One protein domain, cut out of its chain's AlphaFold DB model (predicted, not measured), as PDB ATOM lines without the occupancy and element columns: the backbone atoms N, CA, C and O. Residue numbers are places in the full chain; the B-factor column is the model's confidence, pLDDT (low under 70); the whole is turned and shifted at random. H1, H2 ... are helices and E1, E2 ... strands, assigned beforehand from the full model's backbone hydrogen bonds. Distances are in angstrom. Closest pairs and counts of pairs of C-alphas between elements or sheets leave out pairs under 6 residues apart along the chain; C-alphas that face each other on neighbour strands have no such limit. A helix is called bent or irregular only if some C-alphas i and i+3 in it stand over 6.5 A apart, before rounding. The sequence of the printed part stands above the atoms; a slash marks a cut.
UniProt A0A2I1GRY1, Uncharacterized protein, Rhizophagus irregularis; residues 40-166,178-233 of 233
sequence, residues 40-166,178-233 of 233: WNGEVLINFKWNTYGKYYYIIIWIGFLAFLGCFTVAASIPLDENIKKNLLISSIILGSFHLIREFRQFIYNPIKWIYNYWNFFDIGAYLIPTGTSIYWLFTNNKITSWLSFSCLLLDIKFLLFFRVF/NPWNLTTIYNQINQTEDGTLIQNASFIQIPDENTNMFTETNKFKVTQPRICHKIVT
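Overview. This is residues 40 to 166 and 178 to 233 of the 233 residues of an uncharacterized protein of Rhizophagus irregularis (UniProt A0A2I1GRY1). Four helices, H1b, H2, H4 and H5, make an up-and-down bundle, and the arm H1a bends away at one end of it. Beyond H1a a thin arm with the short H6, E1 and E2 makes much of the length, residues 191 to 196 sticking out at its tip, and residues 200 to 233 then run back to the bundle with residues 214 to 226 as a free loop. The printed part has 183 residues with six named helices, then two named strands; E1 and E2 form a two-strand sheet, order E1 - E2, and the class is mostly helix. The whole is an extended rod, with a radius of gyration of the C-alphas of 24.8 A and spans of 90 by 37 by 29 A.

Along the chain. Find C-alpha 40 at (-22.787, 13.321, -56.459), where H1, residues 40 to 77, begins. By its hydrogen bonds it was assigned as one helix, but it is bent: C-alphas 52 and 55 are 7.3 A apart. Its arms are H1a, residues 40 to 52, 18.1 A long, and H1b, residues 55 to 77, 31.8 A. Next come H2, residues 82 to 109, 40.7 A; H3, residues 111 to 115; H4, residues 118 to 140, 32.8 A; and H5, residues 145 to 166, 33.7 A, ending at C-alpha 166 at (-36.074, 27.736, -52.999). After the cut look for H6, residues 179 to 182, E1, residues 189 to 191, and E2, residues 197 to 199, ending at C-alpha 199 at (-27.731, -10.613, -47.326).

Arrangement. H1a stands at a steep tilt of 54 degrees to H1b and touches no helix. In the bundle each helix runs against the one before it. H1b and H2 form a helical hairpin at a steep tilt of 39 degrees; their closest C-alphas, of Cys 71 and Leu 88, are 5.3 A apart. H2 and H3 touch only at the corner, and only just, with 3 pairs of C-alphas within 8 A; the closest are those of Phe 107 and Trp 114, 5.7 A. H2 touches H4 at a shallow tilt of 32 degrees, closest at the C-alphas of Ile 93 and Thr 131, 5.1 A. H4 and H5 form a second helical hairpin, at 35.0 degrees only just shallow, closest at the C-alphas of Pro 130 and Ser 151, 4.9 A. H5 touches H1b at a shallow tilt of 20 degrees, closest at the C-alphas of Leu 69 and Leu 155, 6.5 A. H2 and H5 are apart. E1 and E2 meet only at a point. Every O i to N i+4 pair is within hydrogen-bond range in H1a, H1b, H2 and H3, against 17 of 19 in H4 and 14 of 18 in H5; H6 is too short for such a pair.

Size, cuts and confidence. The farthest C-alphas, of Asn 142 and Asp 194, are 90.7 A apart. Residues 167 to 177 are not printed, and C-alphas 166 and 178 are 21.6 A apart across this cut. No link printed whole is long. Mean pLDDT of the printed part is 71.9, and 64 residues are under 70, among them residues 178 to 233.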
ATOM      1  N   TRP A  40     -21.899  14.020 -57.397       62.84
ATOM      2  CA  TRP A  40     -22.787  13.321 -56.459       62.84
ATOM      3  C   TRP A  40     -22.420  13.540 -54.991       62.84
ATOM      4  O   TRP A  40     -23.249  13.941 -54.177       62.84
ATOM      5  N   ASN A  41     -21.140  13.351 -54.665       65.00
ATOM      6  CA  ASN A  41     -20.639  13.518 -53.303       65.00
ATOM      7  C   ASN A  41     -20.782  14.966 -52.810       65.00
ATOM      8  O   ASN A  41     -21.071  15.193 -51.637       65.00
ATOM      9  N   GLY A  42     -20.597  15.951 -53.693       66.50
ATOM     10  CA  GLY A  42     -20.767  17.364 -53.359       66.50
ATOM     11  C   GLY A  42     -22.228  17.773 -53.184       66.50
ATOM     12  O   GLY A  42     -22.518  18.575 -52.300       66.50
ATOM     13  N   GLU A  43     -23.142  17.203 -53.969       66.69
ATOM     14  CA  GLU A  43     -24.581  17.448 -53.842       66.69
ATOM     15  C   GLU A  43     -25.137  16.871 -52.535       66.69
ATOM     16  O   GLU A  43     -25.754  17.601 -51.758       66.69
ATOM     17  N   VAL A  44     -24.831  15.603 -52.229       70.88
ATOM     18  CA  VAL A  44     -25.213  14.962 -50.956       70.88
ATOM     19  C   VAL A  44     -24.667  15.755 -49.767       70.88
ATOM     20  O   VAL A  44     -25.376  15.990 -48.789       70.88
ATOM     21  N   LEU A  45     -23.429  16.241 -49.869       68.06
ATOM     22  CA  LEU A  45     -22.797  17.061 -48.841       68.06
ATOM     23  C   LEU A  45     -23.478  18.424 -48.652       68.06
ATOM     24  O   LEU A  45     -23.676  18.863 -47.514       68.06
ATOM     25  N   ILE A  46     -23.818  19.113 -49.745       68.81
ATOM     26  CA  ILE A  46     -24.582  20.367 -49.698       68.81
ATOM     27  C   ILE A  46     -25.940  20.119 -49.042       68.81
ATOM     28  O   ILE A  46     -26.317  20.863 -48.136       68.81
ATOM     29  N   ASN A  47     -26.639  19.065 -49.463       72.31
ATOM     30  CA  ASN A  47     -27.966  18.732 -48.965       72.31
ATOM     31  C   ASN A  47     -27.931  18.390 -47.470       72.31
ATOM     32  O   ASN A  47     -28.748  18.893 -46.703       72.31
ATOM     33  N   PHE A  48     -26.926  17.629 -47.024       74.06
ATOM     34  CA  PHE A  48     -26.690  17.371 -45.605       74.06
ATOM     35  C   PHE A  48     -26.506  18.681 -44.826       74.06
ATOM     36  O   PHE A  48     -27.236  18.947 -43.877       74.06
ATOM     37  N   LYS A  49     -25.596  19.564 -45.259       73.12
ATOM     38  CA  LYS A  49     -25.356  20.844 -44.565       73.12
ATOM     39  C   LYS A  49     -26.590  21.744 -44.532       73.12
ATOM     40  O   LYS A  49     -26.845  22.401 -43.519       73.12
ATOM     41  N   TRP A  50     -27.342  21.800 -45.629       76.06
ATOM     42  CA  TRP A  50     -28.577  22.572 -45.708       76.06
ATOM     43  C   TRP A  50     -29.655  22.009 -44.775       76.06
ATOM     44  O   TRP A  50     -30.241  22.768 -44.005       76.06
ATOM     45  N   ASN A  51     -29.870  20.693 -44.775       74.12
ATOM     46  CA  ASN A  51     -30.903  20.057 -43.959       74.12
ATOM     47  C   ASN A  51     -30.583  20.049 -42.464       74.12
ATOM     48  O   ASN A  51     -31.509  20.186 -41.659       74.12
ATOM     49  N   THR A  52     -29.307  19.922 -42.100       73.44
ATOM     50  CA  THR A  52     -28.869  19.899 -40.699       73.44
ATOM     51  C   THR A  52     -28.804  21.307 -40.112       73.44
ATOM     52  O   THR A  52     -29.328  21.535 -39.028       73.44
ATOM     53  N   TYR A  53     -28.229  22.278 -40.833       72.62
ATOM     54  CA  TYR A  53     -27.987  23.623 -40.289       72.62
ATOM     55  C   TYR A  53     -28.630  24.730 -41.119       72.62
ATOM     56  O   TYR A  53     -29.278  25.630 -40.582       72.62
ATOM     57  N   GLY A  54     -28.444  24.686 -42.441       74.19
ATOM     58  CA  GLY A  54     -28.728  25.826 -43.310       74.19
ATOM     59  C   GLY A  54     -30.184  26.282 -43.298       74.19
ATOM     60  O   GLY A  54     -30.430  27.486 -43.213       74.19
ATOM     61  N   LYS A  55     -31.137  25.343 -43.291       78.38
ATOM     62  CA  LYS A  55     -32.573  25.645 -43.269       78.38
ATOM     63  C   LYS A  55     -32.981  26.404 -42.006       78.38
ATOM     64  O   LYS A  55     -33.730  27.370 -42.094       78.38
ATOM     65  N   TYR A  56     -32.456  26.018 -40.840       78.81
ATOM     66  CA  TYR A  56     -32.831  26.627 -39.563       78.81
ATOM     67  C   TYR A  56     -32.297  28.051 -39.463       78.81
ATOM     68  O   TYR A  56     -33.052  28.970 -39.155       78.81
ATOM     69  N   TYR A  57     -31.023  28.256 -39.811       81.25
ATOM     70  CA  TYR A  57     -30.448  29.599 -39.879       81.25
ATOM     71  C   TYR A  57     -31.217  30.485 -40.856       81.25
ATOM     72  O   TYR A  57     -31.578  31.611 -40.514       81.25
ATOM     73  N   TYR A  58     -31.496  29.973 -42.056       84.31
ATOM     74  CA  TYR A  58     -32.252  30.705 -43.063       84.31
ATOM     75  C   TYR A  58     -33.638  31.121 -42.545       84.31
ATOM     76  O   TYR A  58     -33.981  32.297 -42.645       84.31
ATOM     77  N   ILE A  59     -34.393  30.201 -41.931       86.19
ATOM     78  CA  ILE A  59     -35.722  30.480 -41.365       86.19
ATOM     79  C   ILE A  59     -35.643  31.542 -40.263       86.19
ATOM     80  O   ILE A  59     -36.428  32.486 -40.282       86.19
ATOM     81  N   ILE A  60     -34.683  31.446 -39.337       87.69
ATOM     82  CA  ILE A  60     -34.519  32.428 -38.249       87.69
ATOM     83  C   ILE A  60     -34.243  33.827 -38.814       87.69
ATOM     84  O   ILE A  60     -34.870  34.806 -38.408       87.69
ATOM     85  N   ILE A  61     -33.330  33.923 -39.782       89.12
ATOM     86  CA  ILE A  61     -33.007  35.181 -40.466       89.12
ATOM     87  C   ILE A  61     -34.240  35.737 -41.183       89.12
ATOM     88  O   ILE A  61     -34.491  36.941 -41.126       89.12
ATOM     89  N   TRP A  62     -34.998  34.875 -41.859       90.50
ATOM     90  CA  TRP A  62     -36.189  35.257 -42.606       90.50
ATOM     91  C   TRP A  62     -37.311  35.760 -41.690       90.50
ATOM     92  O   TRP A  62     -37.886  36.810 -41.960       90.50
ATOM     93  N   ILE A  63     -37.554  35.094 -40.556       93.62
ATOM     94  CA  ILE A  63     -38.501  35.552 -39.527       93.62
ATOM     95  C   ILE A  63     -38.069  36.911 -38.966       93.62
ATOM     96  O   ILE A  63     -38.883  37.828 -38.869       93.62
ATOM     97  N   GLY A  64     -36.782  37.077 -38.644       94.31
ATOM     98  CA  GLY A  64     -36.255  38.361 -38.173       94.31
ATOM     99  C   GLY A  64     -36.405  39.478 -39.211       94.31
ATOM    100  O   GLY A  64     -36.647  40.631 -38.861       94.31
ATOM    101  N   PHE A  65     -36.288  39.153 -40.499       95.06
ATOM    102  CA  PHE A  65     -36.552  40.095 -41.583       95.06
ATOM    103  C   PHE A  65     -38.043  40.425 -41.728       95.06
ATOM    104  O   PHE A  65     -38.387  41.590 -41.906       95.06
ATOM    105  N   LEU A  66     -38.938  39.445 -41.601       96.00
ATOM    106  CA  LEU A  66     -40.383  39.685 -41.620       96.00
ATOM    107  C   LEU A  66     -40.834  40.589 -40.476       96.00
ATOM    108  O   LEU A  66     -41.653  41.477 -40.695       96.00
ATOM    109  N   ALA A  67     -40.277  40.409 -39.276       97.19
ATOM    110  CA  ALA A  67     -40.530  41.310 -38.157       97.19
ATOM    111  C   ALA A  67     -40.087  42.745 -38.486       97.19
ATOM    112  O   ALA A  67     -40.830  43.695 -38.252       97.19
ATOM    113  N   PHE A  68     -38.908  42.905 -39.098       97.00
ATOM    114  CA  PHE A  68     -38.398  44.208 -39.530       97.00
ATOM    115  C   PHE A  68     -39.303  44.872 -40.579       97.00
ATOM    116  O   PHE A  68     -39.703  46.025 -40.403       97.00
ATOM    117  N   LEU A  69     -39.665  44.128 -41.629       96.56
ATOM    118  CA  LEU A  69     -40.594  44.555 -42.677       96.56
ATOM    119  C   LEU A  69     -41.945  44.961 -42.073       96.56
ATOM    120  O   LEU A  69     -42.447  46.045 -42.360       96.56
ATOM    121  N   GLY A  70     -42.510  44.125 -41.202       95.88
ATOM    122  CA  GLY A  70     -43.788  44.371 -40.539       95.88
ATOM    123  C   GLY A  70     -43.767  45.637 -39.685       95.88
ATOM    124  O   GLY A  70     -44.612  46.509 -39.870       95.88
ATOM    125  N   CYS A  71     -42.773  45.799 -38.805       96.31
ATOM    126  CA  CYS A  71     -42.659  46.994 -37.964       96.31
ATOM    127  C   CYS A  71     -42.573  48.280 -38.796       96.31
ATOM    128  O   CYS A  71     -43.262  49.256 -38.495       96.31
ATOM    129  N   PHE A  72     -41.754  48.279 -39.850       96.06
ATOM    130  CA  PHE A  72     -41.561  49.454 -40.695       96.06
ATOM    131  C   PHE A  72     -42.807  49.788 -41.527       96.06
ATOM    132  O   PHE A  72     -43.249  50.935 -41.551       96.06
ATOM    133  N   THR A  73     -43.404  48.790 -42.181       95.12
ATOM    134  CA  THR A  73     -44.577  48.984 -43.052       95.12
ATOM    135  C   THR A  73     -45.822  49.385 -42.266       95.12
ATOM    136  O   THR A  73     -46.540  50.290 -42.690       95.12
ATOM    137  N   VAL A  74     -46.053  48.790 -41.090       95.56
ATOM    138  CA  VAL A  74     -47.146  49.179 -40.186       95.56
ATOM    139  C   VAL A  74     -46.973  50.628 -39.733       95.56
ATOM    140  O   VAL A  74     -47.927  51.402 -39.812       95.56
ATOM    141  N   ALA A  75     -45.760  51.027 -39.333       93.56
ATOM    142  CA  ALA A  75     -45.475  52.405 -38.936       93.56
ATOM    143  C   ALA A  75     -45.640  53.412 -40.092       93.56
ATOM    144  O   ALA A  75     -46.053  54.549 -39.863       93.56
ATOM    145  N   ALA A  76     -45.321  53.018 -41.329       91.38
ATOM    146  CA  ALA A  76     -45.394  53.886 -42.504       91.38
ATOM    147  C   ALA A  76     -46.824  54.071 -43.048       91.38
ATOM    148  O   ALA A  76     -47.186  55.177 -43.480       91.38
ATOM    149  N   SER A  77     -47.615  52.995 -43.031       89.50
ATOM    150  CA  SER A  77     -48.913  52.911 -43.710       89.50
ATOM    151  C   SER A  77     -50.095  53.226 -42.800       89.50
ATOM    152  O   SER A  77     -51.048  53.860 -43.250       89.50
ATOM    153  N   ILE A  78     -50.051  52.805 -41.533       90.38
ATOM    154  CA  ILE A  78     -51.185  52.948 -40.616       90.38
ATOM    155  C   ILE A  78     -50.996  54.208 -39.760       90.38
ATOM    156  O   ILE A  78     -49.942  54.376 -39.141       90.38
ATOM    157  N   PRO A  79     -52.002  55.103 -39.679       85.75
ATOM    158  CA  PRO A  79     -51.976  56.231 -38.757       85.75
ATOM    159  C   PRO A  79     -52.207  55.729 -37.324       85.75
ATOM    160  O   PRO A  79     -53.335  55.655 -36.846       85.75
ATOM    161  N   LEU A  80     -51.125  55.326 -36.663       88.75
ATOM    162  CA  LEU A  80     -51.125  54.856 -35.278       88.75
ATOM    163  C   LEU A  80     -50.908  55.998 -34.284       88.75
ATOM    164  O   LEU A  80     -50.380  57.056 -34.637       88.75
ATOM    165  N   ASP A  81     -51.250  55.727 -33.023       91.38
ATOM    166  CA  ASP A  81     -50.887  56.585 -31.896       91.38
ATOM    167  C   ASP A  81     -49.372  56.842 -31.856       91.38
ATOM    168  O   ASP A  81     -48.559  55.975 -32.208       91.38
ATOM    169  N   GLU A  82     -48.975  58.037 -31.416       89.44
ATOM    170  CA  GLU A  82     -47.579  58.469 -31.473       89.44
ATOM    171  C   GLU A  82     -46.646  57.553 -30.683       89.44
ATOM    172  O   GLU A  82     -45.529  57.288 -31.138       89.44
ATOM    173  N   ASN A  83     -47.094  57.039 -29.535       93.50
ATOM    174  CA  ASN A  83     -46.284  56.160 -28.696       93.50
ATOM    175  C   ASN A  83     -46.053  54.802 -29.364       93.50
ATOM    176  O   ASN A  83     -44.921  54.318 -29.425       93.50
ATOM    177  N   ILE A  84     -47.106  54.210 -29.933       94.00
ATOM    178  CA  ILE A  84     -47.014  52.930 -30.649       94.00
ATOM    179  C   ILE A  84     -46.120  53.088 -31.882       94.00
ATOM    180  O   ILE A  84     -45.217  52.280 -32.100       94.00
ATOM    181  N   LYS A  85     -46.310  54.164 -32.654       94.12
ATOM    182  CA  LYS A  85     -45.483  54.480 -33.825       94.12
ATOM    183  C   LYS A  85     -44.007  54.623 -33.449       94.12
ATOM    184  O   LYS A  85     -43.156  54.038 -34.114       94.12
ATOM    185  N   LYS A  86     -43.691  55.359 -32.376       93.94
ATOM    186  CA  LYS A  86     -42.310  55.503 -31.881       93.94
ATOM    187  C   LYS A  86     -41.706  54.149 -31.512       93.94
ATOM    188  O   LYS A  86     -40.598  53.854 -31.946       93.94
ATOM    189  N   ASN A  87     -42.447  53.299 -30.801       95.94
ATOM    190  CA  ASN A  87     -41.983  51.957 -30.438       95.94
ATOM    191  C   ASN A  87     -41.718  51.073 -31.666       95.94
ATOM    192  O   ASN A  87     -40.720  50.353 -31.703       95.94
ATOM    193  N   LEU A  88     -42.571  51.152 -32.692       96.50
ATOM    194  CA  LEU A  88     -42.375  50.427 -33.951       96.50
ATOM    195  C   LEU A  88     -41.141  50.919 -34.716       96.50
ATOM    196  O   LEU A  88     -40.376  50.092 -35.205       96.50
ATOM    197  N   LEU A  89     -40.910  52.235 -34.771       95.31
ATOM    198  CA  LEU A  89     -39.717  52.814 -35.402       95.31
ATOM    199  C   LEU A  89     -38.430  52.488 -34.627       95.31
ATOM    200  O   LEU A  89     -37.388  52.244 -35.223       95.31
ATOM    201  N   ILE A  90     -38.479  52.433 -33.295       96.00
ATOM    202  CA  ILE A  90     -37.339  51.971 -32.487       96.00
ATOM    203  C   ILE A  90     -37.067  50.488 -32.766       96.00
ATOM    204  O   ILE A  90     -35.920  50.092 -32.975       96.00
ATOM    205  N   SER A  91     -38.120  49.671 -32.834       96.44
ATOM    206  CA  SER A  91     -38.003  48.244 -33.151       96.44
ATOM    207  C   SER A  91     -37.430  48.020 -34.554       96.44
ATOM    208  O   SER A  91     -36.557  47.169 -34.726       96.44
ATOM    209  N   SER A  92     -37.851  48.809 -35.550       96.88
ATOM    210  CA  SER A  92     -37.305  48.727 -36.909       96.88
ATOM    211  C   SER A  92     -35.827  49.119 -36.952       96.88
ATOM    212  O   SER A  92     -35.054  48.462 -37.647       96.88
ATOM    213  N   ILE A  93     -35.398  50.119 -36.174       97.06
ATOM    214  CA  ILE A  93     -33.979  50.483 -36.050       97.06
ATOM    215  C   ILE A  93     -33.173  49.315 -35.489       97.06
ATOM    216  O   ILE A  93     -32.188  48.917 -36.103       97.06
ATOM    217  N   ILE A  94     -33.608  48.726 -34.371       96.94
ATOM    218  CA  ILE A  94     -32.898  47.614 -33.724       96.94
ATOM    219  C   ILE A  94     -32.775  46.418 -34.679       96.94
ATOM    220  O   ILE A  94     -31.677  45.897 -34.893       96.94
ATOM    221  N   LEU A  95     -33.889  46.001 -35.288       96.62
ATOM    222  CA  LEU A  95     -33.913  44.852 -36.195       96.62
ATOM    223  C   LEU A  95     -33.102  45.108 -37.470       96.62
ATOM    224  O   LEU A  95     -32.353  44.238 -37.915       96.62
ATOM    225  N   GLY A  96     -33.205  46.299 -38.054       96.12
ATOM    226  CA  GLY A  96     -32.437  46.638 -39.245       96.12
ATOM    227  C   GLY A  96     -30.937  46.777 -38.960       96.12
ATOM    228  O   GLY A  96     -30.125  46.311 -39.758       96.12
ATOM    229  N   SER A  97     -30.545  47.311 -37.795       95.25
ATOM    230  CA  SER A  97     -29.146  47.312 -37.348       95.25
ATOM    231  C   SER A  97     -28.594  45.894 -37.189       95.25
ATOM    232  O   SER A  97     -27.466  45.637 -37.608       95.25
ATOM    233  N   PHE A  98     -29.381  44.952 -36.660       92.38
ATOM    234  CA  PHE A  98     -28.976  43.546 -36.565       92.38
ATOM    235  C   PHE A  98     -28.657  42.934 -37.942       92.38
ATOM    236  O   PHE A  98     -27.610  42.302 -38.115       92.38
ATOM    237  N   HIS A  99     -29.503  43.171 -38.951       92.62
ATOM    238  CA  HIS A  99     -29.240  42.705 -40.322       92.62
ATOM    239  C   HIS A  99     -28.022  43.389 -40.956       92.62
ATOM    240  O   HIS A  99     -27.218  42.723 -41.613       92.62
ATOM    241  N   LEU A 100     -27.823  44.688 -40.706       92.69
ATOM    242  CA  LEU A 100     -26.645  45.425 -41.182       92.69
ATOM    243  C   LEU A 100     -25.337  44.887 -40.593       92.69
ATOM    244  O   LEU A 100     -24.363  44.740 -41.330       92.69
ATOM    245  N   ILE A 101     -25.308  44.540 -39.302       89.44
ATOM    246  CA  ILE A 101     -24.122  43.950 -38.656       89.44
ATOM    247  C   ILE A 101     -23.707  42.658 -39.372       89.44
ATOM    248  O   ILE A 101     -22.518  42.427 -39.606       89.44
ATOM    249  N   ARG A 102     -24.676  41.828 -39.777       83.81
ATOM    250  CA  ARG A 102     -24.397  40.588 -40.509       83.81
ATOM    251  C   ARG A 102     -23.787  40.845 -41.889       83.81
ATOM    252  O   ARG A 102     -22.849  40.145 -42.273       83.81
ATOM    253  N   GLU A 103     -24.298  41.818 -42.638       87.12
ATOM    254  CA  GLU A 103     -23.726  42.185 -43.941       87.12
ATOM    255  C   GLU A 103     -22.335  42.815 -43.789       87.12
ATOM    256  O   GLU A 103     -21.408  42.481 -44.530       87.12
ATOM    257  N   PHE A 104     -22.146  43.638 -42.756       84.25
ATOM    258  CA  PHE A 104     -20.852  44.224 -42.424       84.25
ATOM    259  C   PHE A 104     -19.806  43.162 -42.054       84.25
ATOM    260  O   PHE A 104     -18.652  43.252 -42.477       84.25
ATOM    261  N   ARG A 105     -20.201  42.091 -41.352       83.00
ATOM    262  CA  ARG A 105     -19.313  40.949 -41.080       83.00
ATOM    263  C   ARG A 105     -18.824  40.282 -42.367       83.00
ATOM    264  O   ARG A 105     -17.635  39.987 -42.495       83.00
ATOM    265  N   GLN A 106     -19.714  40.069 -43.340       79.88
ATOM    266  CA  GLN A 106     -19.334  39.494 -44.637       79.88
ATOM    267  C   GLN A 106     -18.346  40.400 -45.386       79.88
ATOM    268  O   GLN A 106     -17.408  39.903 -46.015       79.88
ATOM    269  N   PHE A 107     -18.537  41.719 -45.288       81.69
ATOM    270  CA  PHE A 107     -17.623  42.702 -45.858       81.69
ATOM    271  C   PHE A 107     -16.232  42.641 -45.210       81.69
ATOM    272  O   PHE A 107     -15.241  42.555 -45.933       81.69
ATOM    273  N   ILE A 108     -16.142  42.593 -43.872       76.38
ATOM    274  CA  ILE A 108     -14.862  42.450 -43.152       76.38
ATOM    275  C   ILE A 108     -14.136  41.161 -43.558       76.38
ATOM    276  O   ILE A 108     -12.917  41.160 -43.729       76.38
ATOM    277  N   TYR A 109     -14.871  40.056 -43.716       73.19
ATOM    278  CA  TYR A 109     -14.273  38.757 -44.014       73.19
ATOM    279  C   TYR A 109     -13.581  38.717 -45.385       73.19
ATOM    280  O   TYR A 109     -12.477  38.177 -45.509       73.19
ATOM    281  N   ASN A 110     -14.214  39.262 -46.430       76.38
ATOM    282  CA  ASN A 110     -13.618  39.329 -47.766       76.38
ATOM    283  C   ASN A 110     -14.149  40.537 -48.564       76.38
ATOM    284  O   ASN A 110     -15.064  40.370 -49.380       76.38
ATOM    285  N   PRO A 111     -13.558  41.732 -48.387       79.12
ATOM    286  CA  PRO A 111     -14.104  42.972 -48.938       79.12
ATOM    287  C   PRO A 111     -14.082  42.985 -50.468       79.12
ATOM    288  O   PRO A 111     -15.042  43.418 -51.095       79.12
ATOM    289  N   ILE A 112     -13.032  42.432 -51.086       76.38
ATOM    290  CA  ILE A 112     -12.889  42.376 -52.547       76.38
ATOM    291  C   ILE A 112     -14.021  41.539 -53.151       76.38
ATOM    292  O   ILE A 112     -14.772  42.013 -54.001       76.38
ATOM    293  N   LYS A 113     -14.199  40.296 -52.678       78.25
ATOM    294  CA  LYS A 113     -15.273  39.412 -53.158       78.25
ATOM    295  C   LYS A 113     -16.656  39.995 -52.872       78.25
ATOM    296  O   LYS A 113     -17.577  39.780 -53.657       78.25
ATOM    297  N   TRP A 114     -16.794  40.692 -51.748       84.88
ATOM    298  CA  TRP A 114     -18.039  41.323 -51.350       84.88
ATOM    299  C   TRP A 114     -18.422  42.462 -52.308       84.88
ATOM    300  O   TRP A 114     -19.550  42.460 -52.794       84.88
ATOM    301  N   ILE A 115     -17.477  43.350 -52.650       83.88
ATOM    302  CA  ILE A 115     -17.679  44.482 -53.574       83.88
ATOM    303  C   ILE A 115     -17.973  43.997 -54.998       83.88
ATOM    304  O   ILE A 115     -18.839  44.544 -55.671       83.88
ATOM    305  N   TYR A 116     -17.311  42.938 -55.471       82.88
ATOM    306  CA  TYR A 116     -17.580  42.400 -56.813       82.88
ATOM    307  C   TYR A 116     -18.949  41.710 -56.950       82.88
ATOM    308  O   TYR A 116     -19.343  41.337 -58.057       82.88
ATOM    309  N   ASN A 117     -19.688  41.503 -55.856       79.75
ATOM    310  CA  ASN A 117     -21.019  40.917 -55.903       79.75
ATOM    311  C   ASN A 117     -22.102  42.002 -55.857       79.75
ATOM    312  O   ASN A 117     -22.481  42.461 -54.782       79.75
ATOM    313  N   TYR A 118     -22.669  42.331 -57.019       80.94
ATOM    314  CA  TYR A 118     -23.736  43.330 -57.160       80.94
ATOM    315  C   TYR A 118     -24.918  43.133 -56.196       80.94
ATOM    316  O   TYR A 118     -25.468  44.110 -55.694       80.94
ATOM    317  N   TRP A 119     -25.278  41.886 -55.872       82.62
ATOM    318  CA  TRP A 119     -26.384  41.595 -54.951       82.62
ATOM    319  C   TRP A 119     -26.142  42.092 -53.524       82.62
ATOM    320  O   TRP A 119     -27.096  42.403 -52.820       82.62
ATOM    321  N   ASN A 120     -24.887  42.202 -53.094       85.31
ATOM    322  CA  ASN A 120     -24.575  42.634 -51.736       85.31
ATOM    323  C   ASN A 120     -24.863  44.131 -51.514       85.31
ATOM    324  O   ASN A 120     -25.237  44.526 -50.412       85.31
ATOM    325  N   PHE A 121     -24.755  44.964 -52.554       86.44
ATOM    326  CA  PHE A 121     -25.175  46.367 -52.477       86.44
ATOM    327  C   PHE A 121     -26.682  46.495 -52.307       86.44
ATOM    328  O   PHE A 121     -27.146  47.327 -51.530       86.44
ATOM    329  N   PHE A 122     -27.434  45.643 -53.007       86.12
ATOM    330  CA  PHE A 122     -28.878  45.576 -52.850       86.12
ATOM    331  C   PHE A 122     -29.257  45.168 -51.417       86.12
ATOM    332  O   PHE A 122     -30.108  45.803 -50.801       86.12
ATOM    333  N   ASP A 123     -28.563  44.167 -50.865       87.62
ATOM    334  CA  ASP A 123     -28.756  43.710 -49.486       87.62
ATOM    335  C   ASP A 123     -28.496  44.838 -48.469       87.62
ATOM    336  O   ASP A 123     -29.330  45.070 -47.597       87.62
ATOM    337  N   ILE A 124     -27.398  45.596 -48.607       91.81
ATOM    338  CA  ILE A 124     -27.137  46.752 -47.730       91.81
ATOM    339  C   ILE A 124     -28.187  47.843 -47.910       91.81
ATOM    340  O   ILE A 124     -28.694  48.348 -46.914       91.81
ATOM    341  N   GLY A 125     -28.523  48.212 -49.148       92.38
ATOM    342  CA  GLY A 125     -29.497  49.270 -49.420       92.38
ATOM    343  C   GLY A 125     -30.856  48.979 -48.784       92.38
ATOM    344  O   GLY A 125     -31.428  49.852 -48.133       92.38
ATOM    345  N   ALA A 126     -31.322  47.732 -48.889       93.94
ATOM    346  CA  ALA A 126     -32.591  47.290 -48.321       93.94
ATOM    347  C   ALA A 126     -32.651  47.353 -46.787       93.94
ATOM    348  O   ALA A 126     -33.737  47.504 -46.238       93.94
ATOM    349  N   TYR A 127     -31.520  47.265 -46.081       95.12
ATOM    350  CA  TYR A 127     -31.490  47.410 -44.620       95.12
ATOM    351  C   TYR A 127     -31.141  48.839 -44.177       95.12
ATOM    352  O   TYR A 127     -31.717  49.347 -43.213       95.12
ATOM    353  N   LEU A 128     -30.234  49.513 -44.886       95.88
ATOM    354  CA  LEU A 128     -29.720  50.840 -44.535       95.88
ATOM    355  C   LEU A 128     -30.751  51.947 -44.760       95.88
ATOM    356  O   LEU A 128     -30.886  52.851 -43.941       95.88
ATOM    357  N   ILE A 129     -31.491  51.889 -45.866       95.50
ATOM    358  CA  ILE A 129     -32.428  52.957 -46.227       95.50
ATOM    359  C   ILE A 129     -33.639  52.997 -45.277       95.50
ATOM    360  O   ILE A 129     -33.928  54.077 -44.753       95.50
ATOM    361  N   PRO A 130     -34.304  51.874 -44.941       95.50
ATOM    362  CA  PRO A 130     -35.408  51.898 -43.981       95.50
ATOM    363  C   PRO A 130     -34.961  52.195 -42.543       95.50
ATOM    364  O   PRO A 130     -35.689  52.854 -41.799       95.50
ATOM    365  N   THR A 131     -33.755  51.776 -42.136       96.19
ATOM    366  CA  THR A 131     -33.205  52.145 -40.815       96.19
ATOM    367  C   THR A 131     -32.893  53.633 -40.731       96.19
ATOM    368  O   THR A 131     -33.345  54.292 -39.797       96.19
ATOM    369  N   GLY A 132     -32.207  54.190 -41.733       94.75
ATOM    370  CA  GLY A 132     -31.940  55.625 -41.821       94.75
ATOM    371  C   GLY A 132     -33.227  56.449 -41.864       94.75
ATOM    372  O   GLY A 132     -33.348  57.440 -41.147       94.75
ATOM    373  N   THR A 133     -34.227  55.992 -42.619       94.38
ATOM    374  CA  THR A 133     -35.548  56.637 -42.680       94.38
ATOM    375  C   THR A 133     -36.268  56.580 -41.331       94.38
ATOM    376  O   THR A 133     -36.860  57.575 -40.920       94.38
ATOM    377  N   SER A 134     -36.170  55.466 -40.597       94.94
ATOM    378  CA  SER A 134     -36.746  55.344 -39.248       94.94
ATOM    379  C   SER A 134     -36.091  56.313 -38.256       94.94
ATOM    380  O   SER A 134     -36.793  56.992 -37.509       94.94
ATOM    381  N   ILE A 135     -34.756  56.436 -38.285       95.06
ATOM    382  CA  ILE A 135     -33.999  57.385 -37.446       95.06
ATOM    383  C   ILE A 135     -34.382  58.824 -37.792       95.06
ATOM    384  O   ILE A 135     -34.697  59.618 -36.905       95.06
ATOM    385  N   TYR A 136     -34.380  59.155 -39.084       94.25
ATOM    386  CA  TYR A 136     -34.713  60.490 -39.562       94.25
ATOM    387  C   TYR A 136     -36.128  60.898 -39.140       94.25
ATOM    388  O   TYR A 136     -36.330  62.008 -38.636       94.25
ATOM    389  N   TRP A 137     -37.098  59.994 -39.301       93.19
ATOM    390  CA  TRP A 137     -38.488  60.256 -38.944       93.19
ATOM    391  C   TRP A 137     -38.668  60.424 -37.430       93.19
ATOM    392  O   TRP A 137     -39.380  61.331 -37.006       93.19
ATOM    393  N   LEU A 138     -37.977  59.625 -36.608       92.69
ATOM    394  CA  LEU A 138     -37.996  59.789 -35.149       92.69
ATOM    395  C   LEU A 138     -37.417  61.130 -34.695       92.69
ATOM    396  O   LEU A 138     -37.957  61.739 -33.777       92.69
ATOM    397  N   PHE A 139     -36.332  61.587 -35.322       91.00
ATOM    398  CA  PHE A 139     -35.639  62.803 -34.900       91.00
ATOM    399  C   PHE A 139     -36.363  64.081 -35.333       91.00
ATOM    400  O   PHE A 139     -36.506  65.017 -34.553       91.00
ATOM    401  N   THR A 140     -36.824  64.131 -36.583       88.31
ATOM    402  CA  THR A 140     -37.440  65.341 -37.153       88.31
ATOM    403  C   THR A 140     -38.952  65.407 -36.948       88.31
ATOM    404  O   THR A 140     -39.548  66.454 -37.191       88.31
ATOM    405  N   ASN A 141     -39.584  64.293 -36.558       84.12
ATOM    406  CA  ASN A 141     -41.038  64.085 -36.543       84.12
ATOM    407  C   ASN A 141     -41.736  64.433 -37.877       84.12
ATOM    408  O   ASN A 141     -42.961  64.520 -37.943       84.12
ATOM    409  N   ASN A 142     -40.968  64.609 -38.958       85.38
ATOM    410  CA  ASN A 142     -41.479  64.990 -40.261       85.38
ATOM    411  C   ASN A 142     -41.611  63.754 -41.149       85.38
ATOM    412  O   ASN A 142     -40.657  62.996 -41.348       85.38
ATOM    413  N   LYS A 143     -42.809  63.549 -41.698       82.25
ATOM    414  CA  LYS A 143     -43.090  62.429 -42.592       82.25
ATOM    415  C   LYS A 143     -42.662  62.790 -44.013       82.25
ATOM    416  O   LYS A 143     -43.406  63.436 -44.746       82.25
ATOM    417  N   ILE A 144     -41.499  62.303 -44.441       88.06
ATOM    418  CA  ILE A 144     -41.103  62.365 -45.855       88.06
ATOM    419  C   ILE A 144     -41.672  61.147 -46.586       88.06
ATOM    420  O   ILE A 144     -41.055  60.083 -46.642       88.06
ATOM    421  N   THR A 145     -42.857  61.312 -47.177       87.69
ATOM    422  CA  THR A 145     -43.584  60.229 -47.864       87.69
ATOM    423  C   THR A 145     -42.751  59.546 -48.953       87.69
ATOM    424  O   THR A 145     -42.769  58.325 -49.046       87.69
ATOM    425  N   SER A 146     -41.964  60.299 -49.733       90.56
ATOM    426  CA  SER A 146     -41.135  59.731 -50.811       90.56
ATOM    427  C   SER A 146     -40.088  58.731 -50.294       90.56
ATOM    428  O   SER A 146     -39.946  57.634 -50.834       90.56
ATOM    429  N   TRP A 147     -39.408  59.060 -49.191       89.00
ATOM    430  CA  TRP A 147     -38.376  58.202 -48.597       89.00
ATOM    431  C   TRP A 147     -38.972  56.951 -47.951       89.00
ATOM    432  O   TRP A 147     -38.377  55.878 -48.025       89.00
ATOM    433  N   LEU A 148     -40.170  57.069 -47.369       92.00
ATOM    434  CA  LEU A 148     -40.911  55.925 -46.838       92.00
ATOM    435  C   LEU A 148     -41.310  54.956 -47.950       92.00
ATOM    436  O   LEU A 148     -41.019  53.769 -47.842       92.00
ATOM    437  N   SER A 149     -41.897  55.455 -49.039       93.50
ATOM    438  CA  SER A 149     -42.274  54.617 -50.181       93.50
ATOM    439  C   SER A 149     -41.062  53.931 -50.809       93.50
ATOM    440  O   SER A 149     -41.114  52.739 -51.103       93.50
ATOM    441  N   PHE A 150     -39.948  54.654 -50.962       93.50
ATOM    442  CA  PHE A 150     -38.706  54.081 -51.480       93.50
ATOM    443  C   PHE A 150     -38.134  52.999 -50.552       93.50
ATOM    444  O   PHE A 150     -37.707  51.943 -51.016       93.50
ATOM    445  N   SER A 151     -38.189  53.225 -49.237       95.75
ATOM    446  CA  SER A 151     -37.789  52.239 -48.229       95.75
ATOM    447  C   SER A 151     -38.654  50.975 -48.284       95.75
ATOM    448  O   SER A 151     -38.108  49.875 -48.278       95.75
ATOM    449  N   CYS A 152     -39.981  51.119 -48.377       94.62
ATOM    450  CA  CYS A 152     -40.905  49.987 -48.505       94.62
ATOM    451  C   CYS A 152     -40.619  49.178 -49.772       94.62
ATOM    452  O   CYS A 152     -40.451  47.968 -49.690       94.62
ATOM    453  N   LEU A 153     -40.446  49.844 -50.917       95.06
ATOM    454  CA  LEU A 153     -40.129  49.179 -52.180       95.06
ATOM    455  C   LEU A 153     -38.846  48.342 -52.079       95.06
ATOM    456  O   LEU A 153     -38.808  47.201 -52.540       95.06
ATOM    457  N   LEU A 154     -37.786  48.881 -51.471       94.44
ATOM    458  CA  LEU A 154     -36.531  48.144 -51.301       94.44
ATOM    459  C   LEU A 154     -36.685  46.928 -50.382       94.44
ATOM    460  O   LEU A 154     -36.113  45.873 -50.667       94.44
ATOM    461  N   LEU A 155     -37.467  47.063 -49.309       95.12
ATOM    462  CA  LEU A 155     -37.802  45.950 -48.426       95.12
ATOM    463  C   LEU A 155     -38.612  44.873 -49.152       95.12
ATOM    464  O   LEU A 155     -38.299  43.693 -49.010       95.12
ATOM    465  N   ASP A 156     -39.585  45.253 -49.976       93.88
ATOM    466  CA  ASP A 156     -40.420  44.313 -50.730       93.88
ATOM    467  C   ASP A 156     -39.608  43.554 -51.786       93.88
ATOM    468  O   ASP A 156     -39.704  42.333 -51.905       93.88
ATOM    469  N   ILE A 157     -38.717  44.234 -52.514       91.88
ATOM    470  CA  ILE A 157     -37.803  43.539 -53.430       91.88
ATOM    471  C   ILE A 157     -36.890  42.593 -52.641       91.88
ATOM    472  O   ILE A 157     -36.654  41.461 -53.067       91.88
ATOM    473  N   LYS A 158     -36.386  43.010 -51.473       91.38
ATOM    474  CA  LYS A 158     -35.570  42.137 -50.622       91.38
ATOM    475  C   LYS A 158     -36.356  40.926 -50.120       91.38
ATOM    476  O   LYS A 158     -35.799  39.829 -50.094       91.38
ATOM    477  N   PHE A 159     -37.634  41.099 -49.792       92.75
ATOM    478  CA  PHE A 159     -38.551  40.011 -49.471       92.75
ATOM    479  C   PHE A 159     -38.638  39.006 -50.625       92.75
ATOM    480  O   PHE A 159     -38.423  37.814 -50.414       92.75
ATOM    481  N   LEU A 160     -38.826  39.480 -51.861       90.12
ATOM    482  CA  LEU A 160     -38.855  38.613 -53.043       90.12
ATOM    483  C   LEU A 160     -37.538  37.852 -53.252       90.12
ATOM    484  O   LEU A 160     -37.543  36.675 -53.612       90.12
ATOM    485  N   LEU A 161     -36.394  38.487 -52.973       86.31
ATOM    486  CA  LEU A 161     -35.082  37.843 -53.081       86.31
ATOM    487  C   LEU A 161     -34.891  36.670 -52.115       86.31
ATOM    488  O   LEU A 161     -34.043  35.817 -52.387       86.31
ATOM    489  N   PHE A 162     -35.657  36.585 -51.024       83.88
ATOM    490  CA  PHE A 162     -35.617  35.405 -50.164       83.88
ATOM    491  C   PHE A 162     -36.130  34.160 -50.892       83.88
ATOM    492  O   PHE A 162     -35.522  33.099 -50.736       83.88
ATOM    493  N   PHE A 163     -37.144  34.279 -51.755       79.44
ATOM    494  CA  PHE A 163     -37.711  33.123 -52.456       79.44
ATOM    495  C   PHE A 163     -36.773  32.494 -53.487       79.44
ATOM    496  O   PHE A 163     -36.878  31.300 -53.746       79.44
ATOM    497  N   ARG A 164     -35.789  33.247 -53.996       74.25
ATOM    498  CA  ARG A 164     -34.751  32.723 -54.903       74.25
ATOM    499  C   ARG A 164     -34.011  31.509 -54.328       74.25
ATOM    500  O   ARG A 164     -33.495  30.690 -55.076       74.25
ATOM    501  N   VAL A 165     -33.916  31.396 -53.002       61.25
ATOM    502  CA  VAL A 165     -33.231  30.268 -52.350       61.25
ATOM    503  C   VAL A 165     -33.970  28.939 -52.549       61.25
ATOM    504  O   VAL A 165     -33.327  27.896 -52.492       61.25
ATOM    505  N   PHE A 166     -35.276  28.954 -52.826       52.66
ATOM    506  CA  PHE A 166     -36.074  27.736 -52.999       52.66
ATOM    507  C   PHE A 166     -36.035  27.154 -54.423       52.66
ATOM    508  O   PHE A 166     -36.664  26.134 -54.675       52.66
ATOM    509  N   ASN A 178     -31.690   7.780 -62.397       41.03
ATOM    510  CA  ASN A 178     -31.700   8.138 -60.986       41.03
ATOM    511  C   ASN A 178     -30.547   7.396 -60.282       41.03
ATOM    512  O   ASN A 178     -30.560   6.171 -60.151       41.03
ATOM    513  N   PRO A 179     -29.536   8.107 -59.793       36.59
ATOM    514  CA  PRO A 179     -28.321   7.500 -59.269       36.59
ATOM    515  C   PRO A 179     -28.499   6.924 -57.876       36.59
ATOM    516  O   PRO A 179     -27.652   6.147 -57.453       36.59
ATOM    517  N   TRP A 180     -29.619   7.213 -57.204       40.84
ATOM    518  CA  TRP A 180     -30.067   6.449 -56.041       40.84
ATOM    519  C   TRP A 180     -30.465   5.007 -56.410       40.84
ATOM    520  O   TRP A 180     -30.353   4.125 -55.564       40.84
ATOM    521  N   ASN A 181     -30.837   4.742 -57.671       42.09
ATOM    522  CA  ASN A 181     -31.034   3.387 -58.207       42.09
ATOM    523  C   ASN A 181     -29.746   2.762 -58.780       42.09
ATOM    524  O   ASN A 181     -29.703   1.551 -58.980       42.09
ATOM    525  N   LEU A 182     -28.703   3.559 -59.053       38.59
ATOM    526  CA  LEU A 182     -27.443   3.098 -59.669       38.59
ATOM    527  C   LEU A 182     -26.264   3.015 -58.684       38.59
ATOM    528  O   LEU A 182     -25.181   2.550 -59.043       38.59
ATOM    529  N   THR A 183     -26.446   3.476 -57.445       33.53
ATOM    530  CA  THR A 183     -25.431   3.399 -56.389       33.53
ATOM    531  C   THR A 183     -25.162   1.944 -56.001       33.53
ATOM    532  O   THR A 183     -26.078   1.156 -55.777       33.53
ATOM    533  N   THR A 184     -23.880   1.578 -55.915       37.47
ATOM    534  CA  THR A 184     -23.456   0.221 -55.554       37.47
ATOM    535  C   THR A 184     -23.760  -0.049 -54.082       37.47
ATOM    536  O   THR A 184     -23.120   0.482 -53.177       37.47
ATOM    537  N   ILE A 185     -24.772  -0.882 -53.844       37.16
ATOM    538  CA  ILE A 185     -25.155  -1.355 -52.515       37.16
ATOM    539  C   ILE A 185     -24.105  -2.379 -52.070       37.16
ATOM    540  O   ILE A 185     -23.993  -3.464 -52.641       37.16
ATOM    541  N   TYR A 186     -23.305  -2.029 -51.062       39.25
ATOM    542  CA  TYR A 186     -22.402  -2.985 -50.427       39.25
ATOM    543  C   TYR A 186     -23.186  -3.801 -49.403       39.25
ATOM    544  O   TYR A 186     -23.558  -3.300 -48.342       39.25
ATOM    545  N   ASN A 187     -23.435  -5.062 -49.737       40.28
ATOM    546  CA  ASN A 187     -24.046  -6.021 -48.826       40.28
ATOM    547  C   ASN A 187     -22.996  -6.497 -47.818       40.28
ATOM    548  O   ASN A 187     -21.913  -6.938 -48.214       40.28
ATOM    549  N   GLN A 188     -23.311  -6.437 -46.524       43.34
ATOM    550  CA  GLN A 188     -22.515  -7.137 -45.525       43.34
ATOM    551  C   GLN A 188     -22.671  -8.644 -45.749       43.34
ATOM    552  O   GLN A 188     -23.784  -9.167 -45.808       43.34
ATOM    553  N   ILE A 189     -21.546  -9.338 -45.900       45.81
ATOM    554  CA  ILE A 189     -21.512 -10.793 -45.981       45.81
ATOM    555  C   ILE A 189     -21.211 -11.302 -44.573       45.81
ATOM    556  O   ILE A 189     -20.067 -11.226 -44.125       45.81
ATOM    557  N   ASN A 190     -22.221 -11.803 -43.867       47.12
ATOM    558  CA  ASN A 190     -21.980 -12.570 -42.648       47.12
ATOM    559  C   ASN A 190     -21.672 -14.012 -43.060       47.12
ATOM    560  O   ASN A 190     -22.503 -14.660 -43.695       47.12
ATOM    561  N   GLN A 191     -20.476 -14.507 -42.735       45.12
ATOM    562  CA  GLN A 191     -20.192 -15.937 -42.831       45.12
ATOM    563  C   GLN A 191     -20.853 -16.635 -41.641       45.12
ATOM    564  O   GLN A 191     -20.441 -16.440 -40.501       45.12
ATOM    565  N   THR A 192     -21.889 -17.427 -41.897       50.41
ATOM    566  CA  THR A 192     -22.281 -18.523 -41.001       50.41
ATOM    567  C   THR A 192     -21.380 -19.730 -41.262       50.41
ATOM    568  O   THR A 192     -20.909 -19.903 -42.387       50.41
ATOM    569  N   GLU A 193     -21.158 -20.558 -40.238       53.53
ATOM    570  CA  GLU A 193     -20.235 -21.711 -40.251       53.53
ATOM    571  C   GLU A 193     -20.474 -22.706 -41.412       53.53
ATOM    572  O   GLU A 193     -19.540 -23.390 -41.816       53.53
ATOM    573  N   ASP A 194     -21.657 -22.692 -42.041       45.59
ATOM    574  CA  ASP A 194     -22.032 -23.563 -43.169       45.59
ATOM    575  C   ASP A 194     -21.944 -22.914 -44.573       45.59
ATOM    576  O   ASP A 194     -22.469 -23.440 -45.554       45.59
ATOM    577  N   GLY A 195     -21.285 -21.759 -44.724       51.47
ATOM    578  CA  GLY A 195     -20.948 -21.196 -46.045       51.47
ATOM    579  C   GLY A 195     -22.100 -20.553 -46.839       51.47
ATOM    580  O   GLY A 195     -21.895 -20.118 -47.974       51.47
ATOM    581  N   THR A 196     -23.300 -20.430 -46.271       43.75
ATOM    582  CA  THR A 196     -24.432 -19.726 -46.899       43.75
ATOM    583  C   THR A 196     -24.388 -18.211 -46.672       43.75
ATOM    584  O   THR A 196     -24.309 -17.741 -45.541       43.75
ATOM    585  N   LEU A 197     -24.486 -17.436 -47.760       45.66
ATOM    586  CA  LEU A 197     -24.468 -15.969 -47.758       45.66
ATOM    587  C   LEU A 197     -25.862 -15.411 -47.416       45.66
ATOM    588  O   LEU A 197     -26.760 -15.443 -48.257       45.66
ATOM    589  N   ILE A 198     -26.053 -14.857 -46.216       46.06
ATOM    590  CA  ILE A 198     -27.288 -14.140 -45.856       46.06
ATOM    591  C   ILE A 198     -27.062 -12.638 -46.070       46.06
ATOM    592  O   ILE A 198     -26.291 -12.010 -45.346       46.06
ATOM    593  N   GLN A 199     -27.727 -12.058 -47.075       43.19
ATOM    594  CA  GLN A 199     -27.731 -10.613 -47.326       43.19
ATOM    595  C   GLN A 199     -28.710  -9.937 -46.373       43.19
ATOM    596  O   GLN A 199     -29.900  -9.956 -46.648       43.19
ATOM    597  N   ASN A 200     -28.244  -9.329 -45.284       44.66
ATOM    598  CA  ASN A 200     -29.099  -8.467 -44.470       44.66
ATOM    599  C   ASN A 200     -28.285  -7.315 -43.869       44.66
ATOM    600  O   ASN A 200     -27.319  -7.547 -43.150       44.66
ATOM    601  N   ALA A 201     -28.769  -6.098 -44.131       44.47
ATOM    602  CA  ALA A 201     -28.307  -4.784 -43.673       44.47
ATOM    603  C   ALA A 201     -27.261  -4.066 -44.550       44.47
ATOM    604  O   ALA A 201     -26.132  -4.511 -44.756       44.47
ATOM    605  N   SER A 202     -27.674  -2.890 -45.027       40.75
ATOM    606  CA  SER A 202     -26.852  -1.841 -45.619       40.75
ATOM    607  C   SER A 202     -26.585  -0.770 -44.555       40.75
ATOM    608  O   SER A 202     -27.511  -0.293 -43.898       40.75
ATOM    609  N   PHE A 203     -25.324  -0.375 -44.369       41.78
ATOM    610  CA  PHE A 203     -24.970   0.733 -43.479       41.78
ATOM    611  C   PHE A 203     -24.499   1.928 -44.304       41.78
ATOM    612  O   PHE A 203     -23.475   1.873 -44.980       41.78
ATOM    613  N   ILE A 204     -25.252   3.023 -44.225       39.22
ATOM    614  CA  ILE A 204     -24.835   4.342 -44.705       39.22
ATOM    615  C   ILE A 204     -24.325   5.097 -43.479       39.22
ATOM    616  O   ILE A 204     -25.087   5.331 -42.540       39.22
ATOM    617  N   GLN A 205     -23.040   5.466 -43.456       36.22
ATOM    618  CA  GLN A 205     -22.511   6.291 -42.372       36.22
ATOM    619  C   GLN A 205     -22.998   7.732 -42.560       36.22
ATOM    620  O   GLN A 205     -22.540   8.449 -43.449       36.22
ATOM    621  N   ILE A 206     -23.953   8.135 -41.724       35.62
ATOM    622  CA  ILE A 206     -24.471   9.501 -41.682       35.62
ATOM    623  C   ILE A 206     -23.437  10.353 -40.929       35.62
ATOM    624  O   ILE A 206     -23.046   9.976 -39.822       35.62
ATOM    625  N   PRO A 207     -22.947  11.458 -41.510       37.19
ATOM    626  CA  PRO A 207     -22.012  12.336 -40.818       37.19
ATOM    627  C   PRO A 207     -22.664  12.940 -39.565       37.19
ATOM    628  O   PRO A 207     -23.832  13.327 -39.600       37.19
ATOM    629  N   ASP A 208     -21.917  13.003 -38.461       38.16
ATOM    630  CA  ASP A 208     -22.380  13.587 -37.196       38.16
ATOM    631  C   ASP A 208     -22.053  15.089 -37.101       38.16
ATOM    632  O   ASP A 208     -21.346  15.648 -37.947       38.16
ATOM    633  N   GLU A 209     -22.556  15.757 -36.057       35.47
ATOM    634  CA  GLU A 209     -22.362  17.202 -35.857       35.47
ATOM    635  C   GLU A 209     -20.895  17.628 -35.657       35.47
ATOM    636  O   GLU A 209     -20.570  18.806 -35.806       35.47
ATOM    637  N   ASN A 210     -19.996  16.685 -35.366       35.56
ATOM    638  CA  ASN A 210     -18.592  16.937 -35.044       35.56
ATOM    639  C   ASN A 210     -17.635  16.568 -36.193       35.56
ATOM    640  O   ASN A 210     -16.426  16.801 -36.096       35.56
ATOM    641  N   THR A 211     -18.152  16.025 -37.300       33.91
ATOM    642  CA  THR A 211     -17.349  15.516 -38.417       33.91
ATOM    643  C   THR A 211     -17.217  16.558 -39.540       33.91
ATOM    644  O   THR A 211     -18.128  16.774 -40.339       33.91
ATOM    645  N   ASN A 212     -16.049  17.202 -39.659       42.22
ATOM    646  CA  ASN A 212     -15.764  18.155 -40.743       42.22
ATOM    647  C   ASN A 212     -15.142  17.461 -41.971       42.22
ATOM    648  O   ASN A 212     -13.968  17.082 -41.997       42.22
ATOM    649  N   MET A 213     -15.967  17.306 -43.006       41.06
ATOM    650  CA  MET A 213     -15.790  16.319 -44.067       41.06
ATOM    651  C   MET A 213     -14.831  16.680 -45.227       41.06
ATOM    652  O   MET A 213     -15.335  16.830 -46.331       41.06
ATOM    653  N   PHE A 214     -13.496  16.800 -45.076       40.44
ATOM    654  CA  PHE A 214     -12.608  16.857 -46.273       40.44
ATOM    655  C   PHE A 214     -11.128  16.434 -46.118       40.44
ATOM    656  O   PHE A 214     -10.465  16.840 -45.170       40.44
ATOM    657  N   THR A 215     -10.613  15.769 -47.165       28.66
ATOM    658  CA  THR A 215      -9.248  15.649 -47.724       28.66
ATOM    659  C   THR A 215      -9.363  15.283 -49.217       28.66
ATOM    660  O   THR A 215     -10.442  15.064 -49.750       28.66
ATOM    661  N   GLU A 216      -8.233  15.343 -49.905       27.42
ATOM    662  CA  GLU A 216      -8.009  15.410 -51.352       27.42
ATOM    663  C   GLU A 216      -8.232  14.062 -52.089       27.42
ATOM    664  O   GLU A 216      -8.184  12.997 -51.486       27.42
ATOM    665  N   THR A 217      -8.451  13.995 -53.411       26.78
ATOM    666  CA  THR A 217      -7.445  14.295 -54.450       26.78
ATOM    667  C   THR A 217      -8.022  14.254 -55.878       26.78
ATOM    668  O   THR A 217      -8.909  13.473 -56.194       26.78
ATOM    669  N   ASN A 218      -7.375  15.052 -56.738       23.00
ATOM    670  CA  ASN A 218      -7.222  14.947 -58.194       23.00
ATOM    671  C   ASN A 218      -8.366  15.339 -59.160       23.00
ATOM    672  O   ASN A 218      -9.266  14.572 -59.465       23.00
ATOM    673  N   LYS A 219      -8.063  16.457 -59.847       26.89
ATOM    674  CA  LYS A 219      -8.210  16.699 -61.297       26.89
ATOM    675  C   LYS A 219      -9.610  17.100 -61.822       26.89
ATOM    676  O   LYS A 219     -10.564  16.344 -61.770       26.89
ATOM    677  N   PHE A 220      -9.603  18.273 -62.478       24.70
ATOM    678  CA  PHE A 220     -10.524  18.796 -63.511       24.70
ATOM    679  C   PHE A 220     -11.695  19.733 -63.124       24.70
ATOM    680  O   PHE A 220     -12.780  19.317 -62.754       24.70
ATOM    681  N   LYS A 221     -11.405  21.028 -63.329       27.75
ATOM    682  CA  LYS A 221     -12.096  22.098 -64.092       27.75
ATOM    683  C   LYS A 221     -13.635  22.060 -64.357       27.75
ATOM    684  O   LYS A 221     -14.125  21.244 -65.123       27.75
ATOM    685  N   VAL A 222     -14.255  23.200 -63.990       27.59
ATOM    686  CA  VAL A 222     -15.427  23.966 -64.518       27.59
ATOM    687  C   VAL A 222     -16.825  23.950 -63.794       27.59
ATOM    688  O   VAL A 222     -17.718  23.168 -64.106       27.59
ATOM    689  N   THR A 223     -17.085  25.052 -63.044       24.70
ATOM    690  CA  THR A 223     -18.332  25.852 -62.742       24.70
ATOM    691  C   THR A 223     -19.342  25.508 -61.597       24.70
ATOM    692  O   THR A 223     -19.529  24.362 -61.255       24.70
ATOM    693  N   GLN A 224     -19.943  26.573 -60.995       28.75
ATOM    694  CA  GLN A 224     -20.740  26.766 -59.717       28.75
ATOM    695  C   GLN A 224     -22.258  26.516 -59.882       28.75
ATOM    696  O   GLN A 224     -22.583  26.220 -61.031       28.75
ATOM    697  N   PRO A 225     -23.193  26.749 -58.893       44.84
ATOM    698  CA  PRO A 225     -23.376  27.949 -58.002       44.84
ATOM    699  C   PRO A 225     -23.805  27.733 -56.523       44.84
ATOM    700  O   PRO A 225     -24.571  26.853 -56.188       44.84
ATOM    701  N   ARG A 226     -23.210  28.419 -55.526       32.50
ATOM    702  CA  ARG A 226     -23.331  29.837 -55.059       32.50
ATOM    703  C   ARG A 226     -24.252  30.070 -53.834       32.50
ATOM    704  O   ARG A 226     -24.170  31.157 -53.274       32.50
ATOM    705  N   ILE A 227     -25.002  29.080 -53.335       33.88
ATOM    706  CA  ILE A 227     -25.899  29.266 -52.162       33.88
ATOM    707  C   ILE A 227     -25.247  28.839 -50.831       33.88
ATOM    708  O   ILE A 227     -25.309  29.579 -49.849       33.88
ATOM    709  N   CYS A 228     -24.478  27.743 -50.805       28.75
ATOM    710  CA  CYS A 228     -23.803  27.278 -49.580       28.75
ATOM    711  C   CYS A 228     -22.776  28.256 -48.989       28.75
ATOM    712  O   CYS A 228     -22.409  28.133 -47.825       28.75
ATOM    713  N   HIS A 229     -22.301  29.235 -49.758       31.41
ATOM    714  CA  HIS A 229     -21.223  30.108 -49.301       31.41
ATOM    715  C   HIS A 229     -21.697  31.270 -48.406       31.41
ATOM    716  O   HIS A 229     -20.862  31.827 -47.701       31.41
ATOM    717  N   LYS A 230     -22.995  31.626 -48.417       33.12
ATOM    718  CA  LYS A 230     -23.570  32.706 -47.577       33.12
ATOM    719  C   LYS A 230     -24.077  32.228 -46.208       33.12
ATOM    720  O   LYS A 230     -24.419  33.043 -45.358       33.12
ATOM    721  N   ILE A 231     -24.142  30.915 -46.003       31.02
ATOM    722  CA  ILE A 231     -24.664  30.295 -44.772       31.02
ATOM    723  C   ILE A 231     -23.522  29.831 -43.858       31.02
ATOM    724  O   ILE A 231     -23.729  29.605 -42.675       31.02
ATOM    725  N   VAL A 232     -22.300  29.750 -44.391       29.92
ATOM    726  CA  VAL A 232     -21.106  29.225 -43.703       29.92
ATOM    727  C   VAL A 232     -20.068  30.335 -43.430       29.92
ATOM    728  O   VAL A 232     -18.893  30.057 -43.221       29.92
ATOM    729  N   THR A 233     -20.475  31.610 -43.439       29.47
ATOM    730  CA  THR A 233     -19.645  32.744 -42.975       29.47
ATOM    731  C   THR A 233     -20.386  33.628 -41.993       29.47
ATOM    732  O   THR A 233     -21.563  33.963 -42.254       29.47
TER     733      THR A 233